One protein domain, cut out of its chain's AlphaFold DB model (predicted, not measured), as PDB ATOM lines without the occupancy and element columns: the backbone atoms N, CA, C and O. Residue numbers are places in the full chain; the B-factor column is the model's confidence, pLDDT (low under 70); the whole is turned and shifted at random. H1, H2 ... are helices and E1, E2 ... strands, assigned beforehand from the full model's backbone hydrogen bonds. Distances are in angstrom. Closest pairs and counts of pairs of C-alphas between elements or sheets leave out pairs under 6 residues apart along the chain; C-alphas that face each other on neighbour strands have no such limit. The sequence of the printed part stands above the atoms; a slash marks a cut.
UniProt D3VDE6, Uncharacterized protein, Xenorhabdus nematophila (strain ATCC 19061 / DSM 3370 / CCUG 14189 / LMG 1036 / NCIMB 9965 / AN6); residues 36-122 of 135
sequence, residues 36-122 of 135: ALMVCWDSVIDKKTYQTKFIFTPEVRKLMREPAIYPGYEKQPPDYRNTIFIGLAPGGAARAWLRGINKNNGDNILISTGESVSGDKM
ATOM      1  N   ALA A  36     183.685 198.688 179.045       95.44
ATOM      2  CA  ALA A  36     184.169 198.881 180.394       95.44
ATOM      3  C   ALA A  36     184.384 197.522 181.062       95.44
ATOM      4  O   ALA A  36     183.800 196.519 180.647       95.44
ATOM      5  N   LEU A  37     185.191 197.515 182.115       94.12
ATOM      6  CA  LEU A  37     185.365 196.381 183.014       94.12
ATOM      7  C   LEU A  37     185.236 196.881 184.451       94.12
ATOM      8  O   LEU A  37     185.789 197.924 184.793       94.12
ATOM      9  N   MET A  38     184.522 196.139 185.289       94.44
ATOM     10  CA  MET A  38     184.457 196.397 186.723       94.44
ATOM     11  C   MET A  38     185.050 195.209 187.470       94.44
ATOM     12  O   MET A  38     184.706 194.068 187.174       94.44
ATOM     13  N   VAL A  39     185.937 195.487 188.421       92.75
ATOM     14  CA  VAL A  39     186.639 194.476 189.213       92.75
ATOM     15  C   VAL A  39     186.442 194.788 190.691       92.75
ATOM     16  O   VAL A  39     186.733 195.898 191.134       92.75
ATOM     17  N   CYS A  40     185.947 193.807 191.441       92.69
ATOM     18  CA  CYS A  40     185.966 193.811 192.901       92.69
ATOM     19  C   CYS A  40     187.223 193.070 193.351       92.69
ATOM     20  O   CYS A  40     187.455 191.956 192.881       92.69
ATOM     21  N   TRP A  41     188.031 193.668 194.222       90.88
ATOM     22  CA  TRP A  41     189.252 193.028 194.704       90.88
ATOM     23  C   TRP A  41     189.606 193.467 196.120       90.88
ATOM     24  O   TRP A  41     189.321 194.593 196.527       90.88
ATOM     25  N   ASP A  42     190.250 192.565 196.853       90.19
ATOM     26  CA  ASP A  42     190.646 192.782 198.237       90.19
ATOM     27  C   ASP A  42     192.148 193.050 198.315       90.19
ATOM     28  O   ASP A  42     192.973 192.239 197.892       90.19
ATOM     29  N   SER A  43     192.511 194.203 198.870       89.31
ATOM     30  CA  SER A  43     193.893 194.524 199.202       89.31
ATOM     31  C   SER A  43     194.201 193.963 200.583       89.31
ATOM     32  O   SER A  43     193.717 194.478 201.593       89.31
ATOM     33  N   VAL A  44     195.022 192.913 200.636       88.00
ATOM     34  CA  VAL A  44     195.491 192.325 201.903       88.00
ATOM     35  C   VAL A  44     196.301 193.346 202.708       88.00
ATOM     36  O   VAL A  44     196.146 193.436 203.923       88.00
ATOM     37  N   ILE A  45     197.116 194.155 202.025       88.06
ATOM     38  CA  ILE A  45     197.958 195.189 202.642       88.06
ATOM     39  C   ILE A  45     197.099 196.310 203.238       88.06
ATOM     40  O   ILE A  45     197.313 196.697 204.385       88.06
ATOM     41  N   ASP A  46     196.095 196.798 202.501       89.25
ATOM     42  CA  ASP A  46     195.226 197.868 203.014       89.25
ATOM     43  C   ASP A  46     194.142 197.358 203.969       89.25
ATOM     44  O   ASP A  46     193.486 198.172 204.623       89.25
ATOM     45  N   LYS A  47     193.916 196.036 204.012       88.94
ATOM     46  CA  LYS A  47     192.776 195.376 204.671       88.94
ATOM     47  C   LYS A  47     191.435 195.968 204.235       88.94
ATOM     48  O   LYS A  47     190.555 196.234 205.052       88.94
ATOM     49  N   LYS A  48     191.303 196.239 202.936       89.00
ATOM     50  CA  LYS A  48     190.136 196.904 202.343       89.00
ATOM     51  C   LYS A  48     189.774 196.275 201.012       89.00
ATOM     52  O   LYS A  48     190.650 195.936 200.219       89.00
ATOM     53  N   THR A  49     188.477 196.223 200.746       92.50
ATOM     54  CA  THR A  49     187.943 195.954 199.414       92.50
ATOM     55  C   THR A  49     187.920 197.231 198.585       92.50
ATOM     56  O   THR A  49     187.503 198.294 199.061       92.50
ATOM     57  N   TYR A  50     188.290 197.097 197.315       94.31
ATOM     58  CA  TYR A  50     188.089 198.102 196.286       94.31
ATOM     59  C   TYR A  50     187.134 197.609 195.195       94.31
ATOM     60  O   TYR A  50     187.142 196.448 194.781       94.31
ATOM     61  N   GLN A  51     186.346 198.547 194.684       96.19
ATOM     62  CA  GLN A  51     185.642 198.455 193.416       96.19
ATOM     63  C   GLN A  51     186.368 199.340 192.410       96.19
ATOM     64  O   GLN A  51     186.371 200.561 192.560       96.19
ATOM     65  N   THR A  52     186.934 198.740 191.369       97.12
ATOM     66  CA  THR A  52     187.652 199.459 190.316       97.12
ATOM     67  C   THR A  52     186.889 199.388 189.002       97.12
ATOM     68  O   THR A  52     186.489 198.306 188.568       97.12
ATOM     69  N   LYS A  53     186.716 200.531 188.335       97.56
ATOM     70  CA  LYS A  53     186.145 200.621 186.987       97.56
ATOM     71  C   LYS A  53     187.218 201.020 185.977       97.56
ATOM     72  O   LYS A  53     187.901 202.023 186.151       97.56
ATOM     73  N   PHE A  54     187.315 200.264 184.893       97.75
ATOM     74  CA  PHE A  54     188.099 200.594 183.708       97.75
ATOM     75  C   PHE A  54     187.152 200.965 182.574       97.75
ATOM     76  O   PHE A  54     186.157 200.272 182.350       97.75
ATOM     77  N   ILE A  55     187.465 202.035 181.847       97.94
ATOM     78  CA  ILE A  55     186.738 202.441 180.644       97.94
ATOM     79  C   ILE A  55     187.662 202.239 179.453       97.94
ATOM     80  O   ILE A  55     188.768 202.769 179.416       97.94
ATOM     81  N   PHE A  56     187.197 201.493 178.458       96.94
ATOM     82  CA  PHE A  56     187.937 201.288 177.223       96.94
ATOM     83  C   PHE A  56     187.416 202.253 176.170       96.94
ATOM     84  O   PHE A  56     186.225 202.269 175.840       96.94
ATOM     85  N   THR A  57     188.305 203.076 175.633       97.38
ATOM     86  CA  THR A  57     187.934 204.073 174.631       97.38
ATOM     87  C   THR A  57     187.671 203.415 173.266       97.38
ATOM     88  O   THR A  57     188.004 202.238 173.049       97.38
ATOM     89  N   PRO A  58     187.047 204.127 172.311       97.31
ATOM     90  CA  PRO A  58     186.928 203.648 170.935       97.31
ATOM     91  C   PRO A  58     188.272 203.253 170.303       97.31
ATOM     92  O   PRO A  58     188.318 202.270 169.562       97.31
ATOM     93  N   GLU A  59     189.355 203.959 170.634       95.88
ATOM     94  CA  GLU A  59     190.723 203.704 170.165       95.88
ATOM     95  C   GLU A  59     191.243 202.368 170.696       95.88
ATOM     96  O   GLU A  59     191.761 201.565 169.926       95.88
ATOM     97  N   VAL A  60     191.016 202.064 171.978       95.62
ATOM     98  CA  VAL A  60     191.354 200.753 172.560       95.62
ATOM     99  C   VAL A  60     190.631 199.628 171.819       95.62
ATOM    100  O   VAL A  60     191.242 198.632 171.434       95.62
ATOM    101  N   ARG A  61     189.332 199.794 171.537       95.44
ATOM    102  CA  ARG A  61     188.574 198.804 170.751       95.44
ATOM    103  C   ARG A  61     189.041 198.723 169.300       95.44
ATOM    104  O   ARG A  61     188.918 197.667 168.685       95.44
ATOM    105  N   LYS A  62     189.550 199.817 168.727       94.69
ATOM    106  CA  LYS A  62     190.179 199.801 167.402       94.69
ATOM    107  C   LYS A  62     191.448 198.946 167.435       94.69
ATOM    108  O   LYS A  62     191.547 198.042 166.618       94.69
ATOM    109  N   LEU A  63     192.311 199.116 168.438       92.38
ATOM    110  CA  LEU A  63     193.511 198.287 168.634       92.38
ATOM    111  C   LEU A  63     193.199 196.791 168.817       92.38
ATOM    112  O   LEU A  63     193.973 195.946 168.372       92.38
ATOM    113  N   MET A  64     192.075 196.452 169.460       92.38
ATOM    114  CA  MET A  64     191.598 195.064 169.593       92.38
ATOM    115  C   MET A  64     191.117 194.464 168.261       92.38
ATOM    116  O   MET A  64     191.206 193.254 168.074       92.38
ATOM    117  N   ARG A  65     190.605 195.295 167.341       92.31
ATOM    118  CA  ARG A  65     190.175 194.888 165.988       92.31
ATOM    119  C   ARG A  65     191.301 194.903 164.963       92.31
ATOM    120  O   ARG A  65     191.132 194.347 163.885       92.31
ATOM    121  N   GLU A  66     192.405 195.579 165.253       89.81
ATOM    122  CA  GLU A  66     193.540 195.637 164.343       89.81
ATOM    123  C   GLU A  66     194.258 194.281 164.317       89.81
ATOM    124  O   GLU A  66     194.692 193.805 165.374       89.81
ATOM    125  N   PRO A  67     194.390 193.656 163.131       87.00
ATOM    126  CA  PRO A  67     195.060 192.376 163.001       87.00
ATOM    127  C   PRO A  67     196.530 192.501 163.397       87.00
ATOM    128  O   PRO A  67     197.248 193.424 163.007       87.00
ATOM    129  N   ALA A  68     196.976 191.531 164.174       77.88
ATOM    130  CA  ALA A  68     198.333 191.379 164.640       77.88
ATOM    131  C   ALA A  68     199.092 190.450 163.691       77.88
ATOM    132  O   ALA A  68     198.836 189.243 163.655       77.88
ATOM    133  N   ILE A  69     200.021 191.011 162.917       74.25
ATOM    134  CA  ILE A  69     200.871 190.246 162.001       74.25
ATOM    135  C   ILE A  69     202.277 190.192 162.585       74.25
ATOM    136  O   ILE A  69     202.888 191.224 162.863       74.25
ATOM    137  N   TYR A  70     202.787 188.980 162.775       72.19
ATOM    138  CA  TYR A  70     204.145 188.763 163.252       72.19
ATOM    139  C   TYR A  70     205.096 188.697 162.049       72.19
ATOM    140  O   TYR A  70     204.816 187.930 161.121       72.19
ATOM    141  N   PRO A  71     206.228 189.427 162.066       71.56
ATOM    142  CA  PRO A  71     207.263 189.269 161.049       71.56
ATOM    143  C   PRO A  71     207.703 187.801 160.940       71.56
ATOM    144  O   PRO A  71     208.011 187.167 161.952       71.56
ATOM    145  N   GLY A  72     207.702 187.248 159.728       73.31
ATOM    146  CA  GLY A  72     208.010 185.840 159.444       73.31
ATOM    147  C   GLY A  72     206.833 184.863 159.583       73.31
ATOM    148  O   GLY A  72     207.003 183.671 159.324       73.31
ATOM    149  N   TYR A  73     205.645 185.335 159.969       72.50
ATOM    150  CA  TYR A  73     204.409 184.541 160.029       72.50
ATOM    151  C   TYR A  73     203.280 185.174 159.207       72.50
ATOM    152  O   TYR A  73     202.105 184.944 159.478       72.50
ATOM    153  N   GLU A  74     203.610 185.927 158.159       79.56
ATOM    154  CA  GLU A  74     202.649 186.640 157.305       79.56
ATOM    155  C   GLU A  74     201.654 185.699 156.605       79.56
ATOM    156  O   GLU A  74     200.595 186.127 156.159       79.56
ATOM    157  N   LYS A  75     201.992 184.407 156.504       80.25
ATOM    158  CA  LYS A  75     201.134 183.360 155.928       80.25
ATOM    159  C   LYS A  75     200.148 182.743 156.929       80.25
ATOM    160  O   LYS A  75     199.321 181.931 156.521       80.25
ATOM    161  N   GLN A  76     200.260 183.056 158.221       79.12
ATOM    162  CA  GLN A  76     199.320 182.591 159.242       79.12
ATOM    163  C   GLN A  76     198.102 183.523 159.310       79.12
ATOM    164  O   GLN A  76     198.226 184.706 158.983       79.12
ATOM    165  N   PRO A  77     196.931 183.027 159.751       79.38
ATOM    166  CA  PRO A  77     195.811 183.898 160.079       79.38
ATOM    167  C   PRO A  77     196.254 184.999 161.055       79.38
ATOM    168  O   PRO A  77     197.042 184.712 161.963       79.38
ATOM    169  N   PRO A  78     195.770 186.243 160.888       80.56
ATOM    170  CA  PRO A  78     196.116 187.316 161.803       80.56
ATOM    171  C   PRO A  78     195.620 186.985 163.208       80.56
ATOM    172  O   PRO A  78     194.501 186.498 163.390       80.56
ATOM    173  N   ASP A  79     196.456 187.279 164.194       84.38
ATOM    174  CA  ASP A  79     196.065 187.228 165.598       84.38
ATOM    175  C   ASP A  79     195.393 188.556 165.991       84.38
ATOM    176  O   ASP A  79     195.388 189.518 165.219       84.38
ATOM    177  N   TYR A  80     194.821 188.639 167.186       87.62
ATOM    178  CA  TYR A  80     194.195 189.861 167.694       87.62
ATOM    179  C   TYR A  80     194.539 190.076 169.163       87.62
ATOM    180  O   TYR A  80     194.754 189.136 169.928       87.62
ATOM    181  N   ARG A  81     194.535 191.340 169.598       89.50
ATOM    182  CA  ARG A  81     194.723 191.686 171.015       89.50
ATOM    183  C   ARG A  81     193.456 191.349 171.799       89.50
ATOM    184  O   ARG A  81     192.583 192.193 171.975       89.50
ATOM    185  N   ASN A  82     193.363 190.110 172.264       88.44
ATOM    186  CA  ASN A  82     192.197 189.561 172.968       88.44
ATOM    187  C   ASN A  82     192.429 189.328 174.473       88.44
ATOM    188  O   ASN A  82     191.548 188.821 175.160       88.44
ATOM    189  N   THR A  83     193.612 189.679 174.982       89.00
ATOM    190  CA  THR A  83     194.002 189.478 176.381       89.00
ATOM    191  C   THR A  83     194.226 190.832 177.044       89.00
ATOM    192  O   THR A  83     195.024 191.633 176.548       89.00
ATOM    193  N   ILE A  84     193.531 191.071 178.159       90.25
ATOM    194  CA  ILE A  84     193.708 192.253 179.006       90.25
ATOM    195  C   ILE A  84     194.378 191.812 180.309       90.25
ATOM    196  O   ILE A  84     193.836 190.969 181.022       90.25
ATOM    197  N   PHE A  85     195.526 192.398 180.631       89.69
ATOM    198  CA  PHE A  85     196.162 192.259 181.937       89.69
ATOM    199  C   PHE A  85     195.662 193.356 182.867       89.69
ATOM    200  O   PHE A  85     195.593 194.517 182.464       89.69
ATOM    201  N   ILE A  86     195.318 192.988 184.100       89.81
ATOM    202  CA  ILE A  86     194.875 193.917 185.139       89.81
ATOM    203  C   ILE A  86     195.886 193.874 186.276       89.81
ATOM    204  O   ILE A  86     196.126 192.823 186.862       89.81
ATOM    205  N   GLY A  87     196.463 195.028 186.575       89.75
ATOM    206  CA  GLY A  87     197.343 195.240 187.713       89.75
ATOM    207  C   GLY A  87     196.574 195.924 188.828       89.75
ATOM    208  O   GLY A  87     195.904 196.930 188.581       89.75
ATOM    209  N   LEU A  88     196.673 195.375 190.037       91.75
ATOM    210  CA  LEU A  88     196.031 195.868 191.253       91.75
ATOM    211  C   LEU A  88     197.110 196.063 192.323       91.75
ATOM    212  O   LEU A  88     197.843 195.123 192.620       91.75
ATOM    213  N   ALA A  89     197.235 197.270 192.864       91.19
ATOM    214  CA  ALA A  89     198.217 197.597 193.894       91.19
ATOM    215  C   ALA A  89     197.564 198.334 195.072       91.19
ATOM    216  O   ALA A  89     196.541 199.006 194.878       91.19
ATOM    217  N   PRO A  90     198.153 198.248 196.282       89.56
ATOM    218  CA  PRO A  90     197.669 198.954 197.465       89.56
ATOM    219  C   PRO A  90     197.407 200.449 197.231       89.56
ATOM    220  O   PRO A  90     197.940 201.072 196.312       89.56
ATOM    221  N   GLY A  91     196.545 201.031 198.061       92.38
ATOM    222  CA  GLY A  91     196.041 202.397 197.890       92.38
ATOM    223  C   GLY A  91     194.982 202.542 196.790       92.38
ATOM    224  O   GLY A  91     194.584 203.660 196.471       92.38
ATOM    225  N   GLY A  92     194.512 201.433 196.207       92.94
ATOM    226  CA  GLY A  92     193.502 201.435 195.147       92.94
ATOM    227  C   GLY A  92     194.065 201.724 193.752       92.94
ATOM    228  O   GLY A  92     193.290 201.972 192.826       92.94
ATOM    229  N   ALA A  93     195.387 201.708 193.571       95.19
ATOM    230  CA  ALA A  93     196.006 201.929 192.271       95.19
ATOM    231  C   ALA A  93     195.746 200.731 191.349       95.19
ATOM    232  O   ALA A  93     196.052 199.589 191.687       95.19
ATOM    233  N   ALA A  94     195.191 200.994 190.167       94.44
ATOM    234  CA  ALA A  94     194.830 199.937 189.236       94.44
ATOM    235  C   ALA A  94     195.051 200.360 187.782       94.44
ATOM    236  O   ALA A  94     194.769 201.499 187.397       94.44
ATOM    237  N   ARG A  95     195.556 199.443 186.957       95.31
ATOM    238  CA  ARG A  95     195.878 199.690 185.542       95.31
ATOM    239  C   ARG A  95     195.532 198.477 184.687       95.31
ATOM    240  O   ARG A  95     195.543 197.347 185.167       95.31
ATOM    241  N   ALA A  96     195.204 198.736 183.426       93.56
ATOM    242  CA  ALA A  96     194.860 197.714 182.451       93.56
ATOM    243  C   ALA A  96     195.727 197.844 181.200       93.56
ATOM    244  O   ALA A  96     195.880 198.947 180.663       93.56
ATOM    245  N   TRP A  97     196.218 196.714 180.697       93.69
ATOM    246  CA  TRP A  97     197.014 196.648 179.477       93.69
ATOM    247  C   TRP A  97     196.468 195.626 178.490       93.69
ATOM    248  O   TRP A  97     195.971 194.579 178.892       93.69
ATOM    249  N   LEU A  98     196.615 195.893 177.195       91.81
ATOM    250  CA  LEU A  98     196.520 194.851 176.176       91.81
ATOM    251  C   LEU A  98     197.849 194.123 176.053       91.81
ATOM    252  O   LEU A  98     198.906 194.755 176.047       91.81
ATOM    253  N   ARG A  99     197.775 192.805 175.867       86.75
ATOM    254  CA  ARG A  99     198.954 191.994 175.576       86.75
ATOM    255  C   ARG A  99     199.677 192.495 174.321       86.75
ATOM    256  O   ARG A  99     199.059 192.668 173.265       86.75
ATOM    257  N   GLY A 100     200.986 192.694 174.445       83.00
ATOM    258  CA  GLY A 100     201.875 192.981 173.322       83.00
ATOM    259  C   GLY A 100     201.969 191.807 172.342       83.00
ATOM    260  O   GLY A 100     201.867 190.643 172.721       83.00
ATOM    261  N   ILE A 101     202.176 192.104 171.058       74.62
ATOM    262  CA  ILE A 101     202.257 191.090 169.986       74.62
ATOM    263  C   ILE A 101     203.700 190.768 169.603       74.62
ATOM    264  O   ILE A 101     203.986 189.688 169.108       74.62
ATOM    265  N   ASN A 102     204.665 191.654 169.837       68.06
ATOM    266  CA  ASN A 102     206.036 191.344 169.447       68.06
ATOM    267  C   ASN A 102     206.650 190.309 170.392       68.06
ATOM    268  O   ASN A 102     206.893 190.616 171.548       68.06
ATOM    269  N   LYS A 103     207.008 189.125 169.881       54.88
ATOM    270  CA  LYS A 103     207.740 188.104 170.658       54.88
ATOM    271  C   LYS A 103     209.121 188.577 171.138       54.88
ATOM    272  O   LYS A 103     209.635 188.023 172.099       54.88
ATOM    273  N   ASN A 104     209.692 189.599 170.488       50.09
ATOM    274  CA  ASN A 104     211.059 190.063 170.743       50.09
ATOM    275  C   ASN A 104     211.146 191.342 171.600       50.09
ATOM    276  O   ASN A 104     212.157 191.526 172.264       50.09
ATOM    277  N   ASN A 105     210.121 192.213 171.594       62.19
ATOM    278  CA  ASN A 105     210.078 193.403 172.466       62.19
ATOM    279  C   ASN A 105     208.924 193.380 173.486       62.19
ATOM    280  O   ASN A 105     209.020 194.063 174.487       62.19
ATOM    281  N   GLY A 106     207.884 192.557 173.290       63.44
ATOM    282  CA  GLY A 106     206.984 192.044 174.337       63.44
ATOM    283  C   GLY A 106     206.051 193.015 175.062       63.44
ATOM    284  O   GLY A 106     205.082 192.542 175.647       63.44
ATOM    285  N   ASP A 107     206.307 194.322 175.012       82.19
ATOM    286  CA  ASP A 107     205.681 195.276 175.924       82.19
ATOM    287  C   ASP A 107     204.158 195.343 175.758       82.19
ATOM    288  O   ASP A 107     203.600 195.469 174.658       82.19
ATOM    289  N   ASN A 108     203.480 195.273 176.896       87.19
ATOM    290  CA  ASN A 108     202.049 195.431 177.017       87.19
ATOM    291  C   ASN A 108     201.655 196.902 176.829       87.19
ATOM    292  O   ASN A 108     202.308 197.828 177.308       87.19
ATOM    293  N   ILE A 109     200.531 197.129 176.157       90.75
ATOM    294  CA  ILE A 109     200.053 198.471 175.814       90.75
ATOM    295  C   ILE A 109     199.121 198.946 176.924       90.75
ATOM    296  O   ILE A 109     198.066 198.345 177.108       90.75
ATOM    297  N   LEU A 110     199.464 200.015 177.645       92.75
ATOM    298  CA  LEU A 110     198.573 200.603 178.654       92.75
ATOM    299  C   LEU A 110     197.316 201.157 177.969       92.75
ATOM    300  O   LEU A 110     197.413 202.026 177.106       92.75
ATOM    301  N   ILE A 111     196.143 200.665 178.366       95.44
ATOM    302  CA  ILE A 111     194.859 201.019 177.737       95.44
ATOM    303  C   ILE A 111     193.876 201.712 178.678       95.44
ATOM    304  O   ILE A 111     192.945 202.353 178.201       95.44
ATOM    305  N   SER A 112     194.049 201.595 179.998       97.06
ATOM    306  CA  SER A 112     193.226 202.318 180.975       97.06
ATOM    307  C   SER A 112     193.942 202.420 182.318       97.06
ATOM    308  O   SER A 112     194.560 201.461 182.779       97.06
ATOM    309  N   THR A 113     193.779 203.559 182.988       97.31
ATOM    310  CA  THR A 113     193.949 203.651 184.447       97.31
ATOM    311  C   THR A 113     192.577 203.445 185.079       97.31
ATOM    312  O   THR A 113     191.588 203.946 184.547       97.31
ATOM    313  N   GLY A 114     192.494 202.625 186.123       96.69
ATOM    314  CA  GLY A 114     191.236 202.290 186.783       96.69
ATOM    315  C   GLY A 114     190.853 203.323 187.837       96.69
ATOM    316  O   GLY A 114     191.712 203.834 188.554       96.69
ATOM    317  N   GLU A 115     189.559 203.598 187.955       96.88
ATOM    318  CA  GLU A 115     189.001 204.422 189.028       96.88
ATOM    319  C   GLU A 115     188.520 203.517 190.159       96.88
ATOM    320  O   GLU A 115     187.577 202.742 189.977       96.88
ATOM    321  N   SER A 116     189.175 203.607 191.317       96.81
ATOM    322  CA  SER A 116     188.885 202.768 192.480       96.81
ATOM    323  C   SER A 116     188.109 203.525 193.552       96.81
ATOM    324  O   SER A 116     188.450 204.649 193.917       96.81
ATOM    325  N   VAL A 117     187.093 202.872 194.108       96.56
ATOM    326  CA  VAL A 117     186.332 203.330 195.278       96.56
ATOM    327  C   VAL A 117     186.265 202.219 196.324       96.56
ATOM    328  O   VAL A 117     186.411 201.045 195.991       96.56
ATOM    329  N   SER A 118     186.052 202.575 197.589       93.94
ATOM    330  CA  SER A 118     185.942 201.627 198.706       93.94
ATOM    331  C   SER A 118     184.850 202.048 199.694       93.94
ATOM    332  O   SER A 118     184.348 203.178 199.640       93.94
ATOM    333  N   GLY A 119     184.459 201.123 200.576       90.81
ATOM    334  CA  GLY A 119     183.395 201.327 201.565       90.81
ATOM    335  C   GLY A 119     182.049 201.672 200.922       90.81
ATOM    336  O   GLY A 119     181.685 201.117 199.886       90.81
ATOM    337  N   ASP A 120     181.343 202.639 201.503       91.81
ATOM    338  CA  ASP A 120     179.985 203.038 201.096       91.81
ATOM    339  C   ASP A 120     179.900 203.657 199.693       91.81
ATOM    340  O   ASP A 120     178.814 203.857 199.154       91.81
ATOM    341  N   LYS A 121     181.044 203.969 199.073       93.19
ATOM    342  CA  LYS A 121     181.102 204.470 197.692       93.19
ATOM    343  C   LYS A 121     181.032 203.347 196.653       93.19
ATOM    344  O   LYS A 121     180.892 203.631 195.463       93.19
ATOM    345  N   MET A 122     181.166 202.086 197.067       93.75
ATOM    346  CA  MET A 122     181.051 200.932 196.176       93.75
ATOM    347  C   MET A 122     179.582 200.654 195.866       93.75
ATOM    348  O   MET A 122     178.783 200.421 196.762       93.75
TER     349      MET A 122
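AT A GLANCE: This is residues 36 to 122 of the 135 residues of an uncharacterized protein of Xenorhabdus nematophila (strain ATCC 19061 / DSM 3370 / CCUG 14189 / LMG 1036 / NCIMB 9965 / AN6) (UniProt D3VDE6). Two small sheets of three strands each, E1 E2 E6 and E3 E4 E5, sit partly face to face as a sandwich with their strands crossed at 41 degrees, and E5 runs on from the one sheet into E6 of the other. The short helix H1 lies near E5, and the long unnamed stretch of residues 66 to 83 draws out one end. The 87 printed residues have one named helix and six named strands, in the order E1 E2 H1 E3 E4 E5 E6; both sheets are antiparallel and the class is mostly strand. The whole is loose, with a radius of gyration of the C-alphas of 16.0 A and spans of 53 by 25 by 14 A.

IN THESE COORDINATES: Find C-alpha 36 at (184.169, 198.881, 180.394), where E1 begins; it runs over residues 36 to 43, 21.6 A. E2, residues 48 to 55, comes back over 22.7 A. H1 is residues 58 to 65, 10.6 A. Look next for C-alpha 84 at (193.708, 192.253, 179.006): E3, residues 84 to 89, starts there and covers 16.4 A. E4 is residues 93 to 98, 17.6 A, and E5 residues 109 to 113, 11.8 A. E6, residues 115 to 118, covers 10.5 A and ends at C-alpha 118 (185.942, 201.627, 198.706).

HOW THE PARTS SIT: Start with the hairpin E1 and E2, antiparallel at 162 degrees, where N 39 and O 52 are 2.9 A apart, within hydrogen-bond range. On the other side of E2 is E6, antiparallel at 155 degrees, with N 51 and O 117 at 2.8 A. This sheet is only just strongly twisted, its C-alphas up to 4.4 A off the best plane. E3 E4 E5 are a meander, each strand the antiparallel neighbour of the one before: look at N 85 and O 97, 2.8 A, and at N 96 and O 112, 2.9 A. Between the sheets, the closest C-alphas of E2 and E5 are those of Phe 54 and Ser 112, 6.1 A apart. E1 and E4 are apart. H1 is on the sheet E3 E4 E5 at a height over the sheet of 10.4 A; its closest C-alpha pair with E5 is Val 60 and Ile 111, 6.3 A. In H1 every O i to N i+4 pair is within hydrogen-bond range.

THE WHOLE: The C-alphas farthest apart are those of Lys 75 and Asp 120, 53.6 A. The printed part has no cut. The link from H1 to E3, 18 residues, is long. The mean pLDDT of the printed part is 88.3; look for low confidence, under 70, at residues 102 to 106.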